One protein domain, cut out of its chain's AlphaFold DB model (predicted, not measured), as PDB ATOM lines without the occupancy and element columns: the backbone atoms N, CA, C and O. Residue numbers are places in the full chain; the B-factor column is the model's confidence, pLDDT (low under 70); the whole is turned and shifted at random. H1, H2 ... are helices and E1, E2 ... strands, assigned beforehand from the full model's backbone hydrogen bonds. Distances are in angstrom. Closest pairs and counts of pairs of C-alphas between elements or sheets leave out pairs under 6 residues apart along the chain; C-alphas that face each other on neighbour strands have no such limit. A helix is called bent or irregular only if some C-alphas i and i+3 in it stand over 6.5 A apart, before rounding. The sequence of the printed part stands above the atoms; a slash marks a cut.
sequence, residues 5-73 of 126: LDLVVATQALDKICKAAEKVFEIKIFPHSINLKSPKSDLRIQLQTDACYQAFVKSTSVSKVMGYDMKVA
ATOM      1  N   LEU A   5     -30.891  52.612 -22.942       91.25
ATOM      2  CA  LEU A   5     -31.968  51.726 -23.377       91.25
ATOM      3  C   LEU A   5     -33.181  51.949 -22.473       91.25
ATOM      4  O   LEU A   5     -33.200  51.507 -21.324       91.25
ATOM      5  N   ASP A   6     -34.197  52.613 -23.012       91.06
ATOM      6  CA  ASP A   6     -35.471  52.822 -22.333       91.06
ATOM      7  C   ASP A   6     -36.423  51.659 -22.637       91.06
ATOM      8  O   ASP A   6     -36.692  51.338 -23.797       91.06
ATOM      9  N   LEU A   7     -36.944  51.019 -21.592       92.38
ATOM     10  CA  LEU A   7     -37.868  49.894 -21.687       92.38
ATOM     11  C   LEU A   7     -39.160  50.209 -20.945       92.38
ATOM     12  O   LEU A   7     -39.148  50.689 -19.816       92.38
ATOM     13  N   VAL A   8     -40.286  49.846 -21.546       90.56
ATOM     14  CA  VAL A   8     -41.570  49.772 -20.849       90.56
ATOM     15  C   VAL A   8     -41.869  48.302 -20.601       90.56
ATOM     16  O   VAL A   8     -41.852  47.495 -21.530       90.56
ATOM     17  N   VAL A   9     -42.149  47.946 -19.351       86.31
ATOM     18  CA  VAL A   9     -42.498  46.574 -18.965       86.31
ATOM     19  C   VAL A   9     -43.861  46.552 -18.288       86.31
ATOM     20  O   VAL A   9     -44.299  47.550 -17.715       86.31
ATOM     21  N   ALA A  10     -44.544  45.408 -18.357       85.94
ATOM     22  CA  ALA A  10     -45.800  45.224 -17.641       85.94
ATOM     23  C   ALA A  10     -45.568  45.436 -16.138       85.94
ATOM     24  O   ALA A  10     -44.697  44.786 -15.557       85.94
ATOM     25  N   THR A  11     -46.349  46.314 -15.505       80.31
ATOM     26  CA  THR A  11     -46.149  46.702 -14.092       80.31
ATOM     27  C   THR A  11     -46.111  45.502 -13.143       80.31
ATOM     28  O   THR A  11     -45.235  45.400 -12.293       80.31
ATOM     29  N   GLN A  12     -46.990  44.529 -13.366       84.50
ATOM     30  CA  GLN A  12     -47.075  43.263 -12.626       84.50
ATOM     31  C   GLN A  12     -45.833  42.350 -12.746       84.50
ATOM     32  O   GLN A  12     -45.698  41.388 -11.991       84.50
ATOM     33  N   ALA A  13     -44.912  42.631 -13.673       86.00
ATOM     34  CA  ALA A  13     -43.652  41.905 -13.820       86.00
ATOM     35  C   ALA A  13     -42.446  42.627 -13.189       86.00
ATOM     36  O   ALA A  13     -41.383  42.012 -13.089       86.00
ATOM     37  N   LEU A  14     -42.590  43.888 -12.754       87.31
ATOM     38  CA  LEU A  14     -41.474  44.722 -12.286       87.31
ATOM     39  C   LEU A  14     -40.687  44.067 -11.146       87.31
ATOM     40  O   LEU A  14     -39.478  43.900 -11.273       87.31
ATOM     41  N   ASP A  15     -41.363  43.591 -10.098       88.94
ATOM     42  CA  ASP A  15     -40.694  42.969  -8.945       88.94
ATOM     43  C   ASP A  15     -39.878  41.732  -9.336       88.94
ATOM     44  O   ASP A  15     -38.779  41.502  -8.826       88.94
ATOM     45  N   LYS A  16     -40.401  40.924 -10.266       91.38
ATOM     46  CA  LYS A  16     -39.702  39.730 -10.765       91.38
ATOM     47  C   LYS A  16     -38.468  40.119 -11.577       91.38
ATOM     48  O   LYS A  16     -37.426  39.481 -11.432       91.38
ATOM     49  N   ILE A  17     -38.580  41.160 -12.404       90.81
ATOM     50  CA  ILE A  17     -37.474  41.681 -13.215       90.81
ATOM     51  C   ILE A  17     -36.384  42.258 -12.314       90.81
ATOM     52  O   ILE A  17     -35.223  41.899 -12.489       90.81
ATOM     53  N   CYS A  18     -36.740  43.084 -11.328       91.25
ATOM     54  CA  CYS A  18     -35.781  43.656 -10.383       91.25
ATOM     55  C   CYS A  18     -35.021  42.558  -9.634       91.25
ATOM     56  O   CYS A  18     -33.797  42.523  -9.710       91.25
ATOM     57  N   LYS A  19     -35.724  41.574  -9.054       93.56
ATOM     58  CA  LYS A  19     -35.083  40.432  -8.373       93.56
ATOM     59  C   LYS A  19     -34.116  39.651  -9.267       93.56
ATOM     60  O   LYS A  19     -33.093  39.157  -8.797       93.56
ATOM     61  N   ALA A  20     -34.438  39.494 -10.551       92.81
ATOM     62  CA  ALA A  20     -33.539  38.841 -11.499       92.81
ATOM     63  C   ALA A  20     -32.327  39.726 -11.847       92.81
ATOM     64  O   ALA A  20     -31.207  39.222 -11.955       92.81
ATOM     65  N   ALA A  21     -32.547  41.034 -12.000       92.88
ATOM     66  CA  ALA A  21     -31.543  42.011 -12.406       92.88
ATOM     67  C   ALA A  21     -30.523  42.342 -11.304       92.88
ATOM     68  O   ALA A  21     -29.367  42.593 -11.636       92.88
ATOM     69  N   GLU A  22     -30.897  42.280 -10.021       93.88
ATOM     70  CA  GLU A  22     -30.021  42.601  -8.871       93.88
ATOM     71  C   GLU A  22     -28.713  41.794  -8.846       93.88
ATOM     72  O   GLU A  22     -27.710  42.240  -8.295       93.88
ATOM     73  N   LYS A  23     -28.683  40.617  -9.486       91.19
ATOM     74  CA  LYS A  23     -27.476  39.778  -9.592       91.19
ATOM     75  C   LYS A  23     -26.410  40.343 -10.539       91.19
ATOM     76  O   LYS A  23     -25.263  39.908 -10.493       91.19
ATOM     77  N   VAL A  24     -26.800  41.238 -11.446       92.94
ATOM     78  CA  VAL A  24     -25.964  41.716 -12.566       92.94
ATOM     79  C   VAL A  24     -25.859  43.242 -12.589       92.94
ATOM     80  O   VAL A  24     -24.845  43.785 -13.042       92.94
ATOM     81  N   PHE A  25     -26.892  43.926 -12.098       95.56
ATOM     82  CA  PHE A  25     -27.038  45.369 -12.166       95.56
ATOM     83  C   PHE A  25     -27.170  45.994 -10.776       95.56
ATOM     84  O   PHE A  25     -27.894  45.501  -9.916       95.56
ATOM     85  N   GLU A  26     -26.530  47.145 -10.603       95.56
ATOM     86  CA  GLU A  26     -26.896  48.119  -9.587       95.56
ATOM     87  C   GLU A  26     -28.253  48.728  -9.962       95.56
ATOM     88  O   GLU A  26     -28.431  49.244 -11.073       95.56
ATOM     89  N   ILE A  27     -29.207  48.656  -9.033       95.94
ATOM     90  CA  ILE A  27     -30.575  49.133  -9.232       95.94
ATOM     91  C   ILE A  27     -30.795  50.415  -8.438       95.94
ATOM     92  O   ILE A  27     -30.557  50.465  -7.232       95.94
ATOM     93  N   LYS A  28     -31.323  51.443  -9.106       95.94
ATOM     94  CA  LYS A  28     -31.774  52.679  -8.464       95.94
ATOM     95  C   LYS A  28     -33.213  52.993  -8.847       95.94
ATOM     96  O   LYS A  28     -33.513  53.202 -10.018       95.94
ATOM     97  N   ILE A  29     -34.081  53.058  -7.844       92.94
ATOM     98  CA  ILE A  29     -35.515  53.305  -8.014       92.94
ATOM     99  C   ILE A  29     -35.802  54.807  -7.888       92.94
ATOM    100  O   ILE A  29     -35.284  55.483  -6.997       92.94
ATOM    101  N   PHE A  30     -36.638  55.314  -8.785       90.94
ATOM    102  CA  PHE A  30     -37.185  56.668  -8.810       90.94
ATOM    103  C   PHE A  30     -38.720  56.595  -8.887       90.94
ATOM    104  O   PHE A  30     -39.257  55.538  -9.218       90.94
ATOM    105  N   PRO A  31     -39.453  57.696  -8.628       87.75
ATOM    106  CA  PRO A  31     -40.920  57.669  -8.604       87.75
ATOM    107  C   PRO A  31     -41.580  57.101  -9.870       87.75
ATOM    108  O   PRO A  31     -42.593  56.419  -9.776       87.75
ATOM    109  N   HIS A  32     -40.979  57.353 -11.035       86.38
ATOM    110  CA  HIS A  32     -41.540  56.990 -12.341       86.38
ATOM    111  C   HIS A  32     -40.624  56.079 -13.165       86.38
ATOM    112  O   HIS A  32     -40.952  55.729 -14.296       86.38
ATOM    113  N   SER A  33     -39.467  55.687 -12.623       91.50
ATOM    114  CA  SER A  33     -38.514  54.856 -13.350       91.50
ATOM    115  C   SER A  33     -37.621  54.022 -12.441       91.50
ATOM    116  O   SER A  33     -37.411  54.333 -11.271       91.50
ATOM    117  N   ILE A  34     -37.048  52.962 -13.000       94.69
ATOM    118  CA  ILE A  34     -36.023  52.147 -12.350       94.69
ATOM    119  C   ILE A  34     -34.808  52.113 -13.262       94.69
ATOM    120  O   ILE A  34     -34.894  51.674 -14.405       94.69
ATOM    121  N   ASN A  35     -33.666  52.555 -12.755       95.62
ATOM    122  CA  ASN A  35     -32.425  52.572 -13.511       95.62
ATOM    123  C   ASN A  35     -31.585  51.352 -13.143       95.62
ATOM    124  O   ASN A  35     -31.337  51.106 -11.963       95.62
ATOM    125  N   LEU A  36     -31.116  50.632 -14.158       95.69
ATOM    126  CA  LEU A  36     -30.213  49.495 -14.039       95.69
ATOM    127  C   LEU A  36     -28.874  49.867 -14.679       95.69
ATOM    128  O   LEU A  36     -28.820  50.340 -15.822       95.69
ATOM    129  N   LYS A  37     -27.787  49.668 -13.938       95.44
ATOM    130  CA  LYS A  37     -26.420  49.937 -14.401       95.44
ATOM    131  C   LYS A  37     -25.507  48.782 -14.046       95.44
ATOM    132  O   LYS A  37     -25.706  48.137 -13.028       95.44
ATOM    133  N   SER A  38     -24.491  48.524 -14.859       93.38
ATOM    134  CA  SER A  38     -23.458  47.544 -14.529       93.38
ATOM    135  C   SER A  38     -22.089  48.206 -14.625       93.38
ATOM    136  O   SER A  38     -21.848  48.916 -15.595       93.38
ATOM    137  N   PRO A  39     -21.154  47.951 -13.694       89.00
ATOM    138  CA  PRO A  39     -19.787  48.461 -13.818       89.00
ATOM    139  C   PRO A  39     -19.034  47.853 -15.013       89.00
ATOM    140  O   PRO A  39     -17.976  48.341 -15.388       89.00
ATOM    141  N   LYS A  40     -19.568  46.779 -15.611       92.00
ATOM    142  CA  LYS A  40     -18.978  46.074 -16.755       92.00
ATOM    143  C   LYS A  40     -19.456  46.600 -18.117       92.00
ATOM    144  O   LYS A  40     -19.067  46.039 -19.136       92.00
ATOM    145  N   SER A  41     -20.340  47.602 -18.157       90.06
ATOM    146  CA  SER A  41     -20.931  48.101 -19.405       90.06
ATOM    147  C   SER A  41     -21.316  49.578 -19.319       90.06
ATOM    148  O   SER A  41     -21.886  50.020 -18.326       90.06
ATOM    149  N   ASP A  42     -21.100  50.319 -20.408       89.81
ATOM    150  CA  ASP A  42     -21.544  51.715 -20.545       89.81
ATOM    151  C   ASP A  42     -23.055  51.861 -20.811       89.81
ATOM    152  O   ASP A  42     -23.588  52.984 -20.790       89.81
ATOM    153  N   LEU A  43     -23.747  50.743 -21.072       90.69
ATOM    154  CA  LEU A  43     -25.187  50.709 -21.303       90.69
ATOM    155  C   LEU A  43     -25.940  50.978 -19.997       90.69
ATOM    156  O   LEU A  43     -25.794  50.259 -19.006       90.69
ATOM    157  N   ARG A  44     -26.796  51.999 -20.014       92.69
ATOM    158  CA  ARG A  44     -27.745  52.285 -18.933       92.69
ATOM    159  C   ARG A  44     -29.130  51.872 -19.385       92.69
ATOM    160  O   ARG A  44     -29.594  52.320 -20.428       92.69
ATOM    161  N   ILE A  45     -29.781  51.032 -18.595       94.12
ATOM    162  CA  ILE A  45     -31.148  50.602 -18.872       94.12
ATOM    163  C   ILE A  45     -32.072  51.368 -17.934       94.12
ATOM    164  O   ILE A  45     -31.800  51.468 -16.737       94.12
ATOM    165  N   GLN A  46     -33.159  51.902 -18.466       94.50
ATOM    166  CA  GLN A  46     -34.197  52.550 -17.681       94.50
ATOM    167  C   GLN A  46     -35.525  51.842 -17.933       94.50
ATOM    168  O   GLN A  46     -35.997  51.765 -19.062       94.50
ATOM    169  N   LEU A  47     -36.131  51.315 -16.873       93.94
ATOM    170  CA  LEU A  47     -37.485  50.782 -16.904       93.94
ATOM    171  C   LEU A  47     -38.454  51.911 -16.569       93.94
ATOM    172  O   LEU A  47     -38.343  52.519 -15.505       93.94
ATOM    173  N   GLN A  48     -39.400  52.181 -17.457       91.12
ATOM    174  CA  GLN A  48     -40.457  53.158 -17.238       91.12
ATOM    175  C   GLN A  48     -41.619  52.514 -16.482       91.12
ATOM    176  O   GLN A  48     -42.140  51.478 -16.909       91.12
ATOM    177  N   THR A  49     -42.032  53.126 -15.370       89.00
ATOM    178  CA  THR A  49     -43.096  52.587 -14.500       89.00
ATOM    179  C   THR A  49     -44.409  53.359 -14.597       89.00
ATOM    180  O   THR A  49     -45.430  52.892 -14.095       89.00
ATOM    181  N   ASP A  50     -44.413  54.500 -15.289       88.00
ATOM    182  CA  ASP A  50     -45.609  55.308 -15.509       88.00
ATOM    183  C   ASP A  50     -46.740  54.526 -16.190       88.00
ATOM    184  O   ASP A  50     -46.581  53.940 -17.266       88.00
ATOM    185  N   ALA A  51     -47.926  54.577 -15.579       86.25
ATOM    186  CA  ALA A  51     -49.100  53.836 -16.033       86.25
ATOM    187  C   ALA A  51     -49.537  54.218 -17.458       86.25
ATOM    188  O   ALA A  51     -50.025  53.361 -18.195       86.25
ATOM    189  N   CYS A  52     -49.319  55.471 -17.877       86.88
ATOM    190  CA  CYS A  52     -49.675  55.938 -19.219       86.88
ATOM    191  C   CYS A  52     -48.934  55.178 -20.335       86.88
ATOM    192  O   CYS A  52     -49.492  54.988 -21.413       86.88
ATOM    193  N   TYR A  53     -47.735  54.647 -20.065       89.31
ATOM    194  CA  TYR A  53     -46.968  53.867 -21.040       89.31
ATOM    195  C   TYR A  53     -47.431  52.405 -21.149       89.31
ATOM    196  O   TYR A  53     -47.080  51.722 -22.110       89.31
ATOM    197  N   GLN A  54     -48.251  51.899 -20.220       88.44
ATOM    198  CA  GLN A  54     -48.715  50.502 -20.253       88.44
ATOM    199  C   GLN A  54     -49.567  50.192 -21.490       88.44
ATOM    200  O   GLN A  54     -49.557  49.061 -21.982       88.44
ATOM    201  N   ALA A  55     -50.267  51.193 -22.033       87.81
ATOM    202  CA  ALA A  55     -51.007  51.054 -23.284       87.81
ATOM    203  C   ALA A  55     -50.083  50.693 -24.462       87.81
ATOM    204  O   ALA A  55     -50.472  49.907 -25.328       87.81
ATOM    205  N   PHE A  56     -48.838  51.180 -24.457       90.25
ATOM    206  CA  PHE A  56     -47.888  50.965 -25.551       90.25
ATOM    207  C   PHE A  56     -47.415  49.511 -25.625       90.25
ATOM    208  O   PHE A  56     -47.180  48.997 -26.714       90.25
ATOM    209  N   VAL A  57     -47.347  48.807 -24.487       86.94
ATOM    210  CA  VAL A  57     -46.913  47.396 -24.420       86.94
ATOM    211  C   VAL A  57     -47.833  46.478 -25.235       86.94
ATOM    212  O   VAL A  57     -47.382  45.468 -25.776       86.94
ATOM    213  N   LYS A  58     -49.121  46.824 -25.349       85.69
ATOM    214  CA  LYS A  58     -50.103  46.048 -26.125       85.69
ATOM    215  C   LYS A  58     -49.943  46.228 -27.637       85.69
ATOM    216  O   LYS A  58     -50.400  45.383 -28.399       85.69
ATOM    217  N   SER A  59     -49.319  47.322 -28.064       85.31
ATOM    218  CA  SER A  59     -49.236  47.758 -29.455       85.31
ATOM    219  C   SER A  59     -47.772  48.059 -29.801       85.31
ATOM    220  O   SER A  59     -47.300  49.191 -29.815       85.31
ATOM    221  N   THR A  60     -47.016  46.995 -30.058       90.12
ATOM    222  CA  THR A  60     -45.590  47.065 -30.418       90.12
ATOM    223  C   THR A  60     -45.373  46.543 -31.830       90.12
ATOM    224  O   THR A  60     -46.138  45.695 -32.292       90.12
ATOM    225  N   SER A  61     -44.310  46.986 -32.490       90.12
ATOM    226  CA  SER A  61     -43.775  46.321 -33.683       90.12
ATOM    227  C   SER A  61     -42.536  45.505 -33.310       90.12
ATOM    228  O   SER A  61     -41.910  45.751 -32.280       90.12
ATOM    229  N   VAL A  62     -42.202  44.490 -34.108       93.19
ATOM    230  CA  VAL A  62     -40.935  43.761 -33.956       93.19
ATOM    231  C   VAL A  62     -39.887  44.444 -34.824       93.19
ATOM    232  O   VAL A  62     -40.153  44.739 -35.987       93.19
ATOM    233  N   SER A  63     -38.711  44.704 -34.261       93.00
ATOM    234  CA  SER A  63     -37.573  45.264 -34.987       93.00
ATOM    235  C   SER A  63     -36.261  44.671 -34.484       93.00
ATOM    236  O   SER A  63     -36.163  44.236 -33.335       93.00
ATOM    237  N   LYS A  64     -35.243  44.673 -35.348       93.25
ATOM    238  CA  LYS A  64     -33.906  44.194 -35.005       93.25
ATOM    239  C   LYS A  64     -33.111  45.314 -34.336       93.25
ATOM    240  O   LYS A  64     -32.712  46.278 -34.986       93.25
ATOM    241  N   VAL A  65     -32.842  45.165 -33.044       88.81
ATOM    242  CA  VAL A  65     -32.078  46.117 -32.229       88.81
ATOM    243  C   VAL A  65     -30.809  45.429 -31.745       88.81
ATOM    244  O   VAL A  65     -30.871  44.436 -31.028       88.81
ATOM    245  N   MET A  66     -29.643  45.931 -32.163       83.56
ATOM    246  CA  MET A  66     -28.330  45.365 -31.797       83.56
ATOM    247  C   MET A  66     -28.219  43.845 -32.047       83.56
ATOM    248  O   MET A  66     -27.587  43.124 -31.283       83.56
ATOM    249  N   GLY A  67     -28.857  43.352 -33.115       89.06
ATOM    250  CA  GLY A  67     -28.860  41.931 -33.485       89.06
ATOM    251  C   GLY A  67     -29.966  41.085 -32.843       89.06
ATOM    252  O   GLY A  67     -30.115  39.930 -33.230       89.06
ATOM    253  N   TYR A  68     -30.771  41.651 -31.942       90.31
ATOM    254  CA  TYR A  68     -31.888  40.968 -31.285       90.31
ATOM    255  C   TYR A  68     -33.226  41.380 -31.891       90.31
ATOM    256  O   TYR A  68     -33.452  42.565 -32.137       90.31
ATOM    257  N   ASP A  69     -34.139  40.427 -32.066       94.50
ATOM    258  CA  ASP A  69     -35.531  40.740 -32.382       94.50
ATOM    259  C   ASP A  69     -36.238  41.218 -31.110       94.50
ATOM    260  O   ASP A  69     -36.416  40.470 -30.144       94.50
ATOM    261  N   MET A  70     -36.614  42.495 -31.094       93.12
ATOM    262  CA  MET A  70     -37.203  43.155 -29.935       93.12
ATOM    263  C   MET A  70     -38.555  43.764 -30.280       93.12
ATOM    264  O   MET A  70     -38.774  44.276 -31.378       93.12
ATOM    265  N   LYS A  71     -39.463  43.749 -29.301       93.56
ATOM    266  CA  LYS A  71     -40.684  44.550 -29.356       93.56
ATOM    267  C   LYS A  71     -40.320  46.007 -29.094       93.56
ATOM    268  O   LYS A  71     -39.860  46.332 -28.002       93.56
ATOM    269  N   VAL A  72     -40.537  46.862 -30.082       93.56
ATOM    270  CA  VAL A  72     -40.271  48.298 -30.002       93.56
ATOM    271  C   VAL A  72     -41.577  49.084 -30.003       93.56
ATOM    272  O   VAL A  72     -42.602  48.645 -30.538       93.56
ATOM    273  N   ALA A  73     -41.544  50.251 -29.362       93.31
ATOM    274  CA  ALA A  73     -42.640  51.201 -29.444       93.31
ATOM    275  C   ALA A  73     -42.811  51.656 -30.900       93.31
ATOM    276  O   ALA A  73     -41.828  51.878 -31.608       93.31
TER     277      ALA A  73
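This is residues 5 to 73 of the 126 residues of an uncharacterized protein of Caldithrix sp (UniProt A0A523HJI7). A four-stranded sheet has the helix H1 laid along one face and its other face bare, and past the sheet's E1 edge a two-stranded hairpin of E5 and E6 makes a second, smaller part. The short helix H2 lies at the end of E1 between these two parts, and E6 runs near E1 without pairing with it. The 69 printed residues hold two named helices and six named strands in the order E1, H1, E2, E3, E4, H2, E5, E6. The larger sheet is mixed, in the order E1, E4, E3, E2, the smaller one is antiparallel, and the class is mixed, helices and strands. The whole is compact, with a radius of gyration of the C-alphas of 12.5 A and spans of 32 by 29 by 17 A.

The printed part begins with E1, residues 5 to 8, an edge strand. It is the parallel neighbour of E4, residues 41 to 48, at 23 degrees; N 7 and O 46 are 2.8 A apart, within hydrogen-bond range. H1, residues 11 to 21, is on this sheet at a height over the sheet of 9.8 A. It lies over E3, residues 33 to 38, and only just over E4, on which 3 of its C-alphas fall. It runs along the strands, at 17 degrees to E3 on the local plane. E2, residues 26 to 29, is the other edge strand; its closest C-alphas with H1 are those of Ile 27 and Cys 18, 7.6 A apart. E1, H1 and E2 form a split strand-helix-strand unit, two strands running the same way with E4 and E3 between them in the sheet, and its crossover is right-handed. E2, E3 and E4 form a meander, each strand the antiparallel neighbour of the one before. In the hairpin E2 and E3, N 28 and O 35 are 2.9 A apart; in the hairpin E3 and E4, N 36 and O 45 are 2.8 A apart. H2, residues 51 to 57, only grazes the sheet; its closest C-alphas with E1 are those of Tyr 53 and Val 8, 6.8 A apart. H1 and H2 are close but not clearly touching, Thr 11 and Gln 54 having the closest C-alphas at 7.7 A, and are about perpendicular at 80 degrees. E5, residues 60 to 65, and E6, residues 68 to 73, form an antiparallel hairpin at 140 degrees, with N 63 and O 70 2.9 A apart. The closest C-alphas of H2 and E6 are those of Phe 56 and Ala 73, 6.5 A apart. E6 and E1 are near each other, with 5 pairs of C-alphas within 10 A, while E5 and E1 are apart. In H1, 5 of 7 O i to N i+4 pairs are within hydrogen-bond range; in H2, 0 of 3 are, beside 3 of 4 O i to N i+3 pairs.

E1 starts at C-alpha 5, (-31.968, 51.726, -23.377), and measures 10.1 A. H1 measures 15.4 A from C-alpha 11 at (-46.149, 46.702, -14.092); it is irregular, with C-alphas 12 and 15 7.4 A apart. E2 measures 10.2 A, E3 16.8 A and E4, the longest strand by residues, 20.3 A. H2 measures 10.8 A and is neither bent nor irregular, but only just: C-alphas 52 and 55 are 6.5 A apart. E5 measures 13.7 A, and E6 measures 15.0 A, ending at C-alpha 73, (-42.640, 51.201, -29.444).

The two C-alphas farthest apart are those of Pro 39 and Ser 59, at 33.4 A. The printed part, residues 5 to 73, has no cut, and its links between named elements are tight. The mean pLDDT of the printed part is 90.8, and no printed residue is under 70.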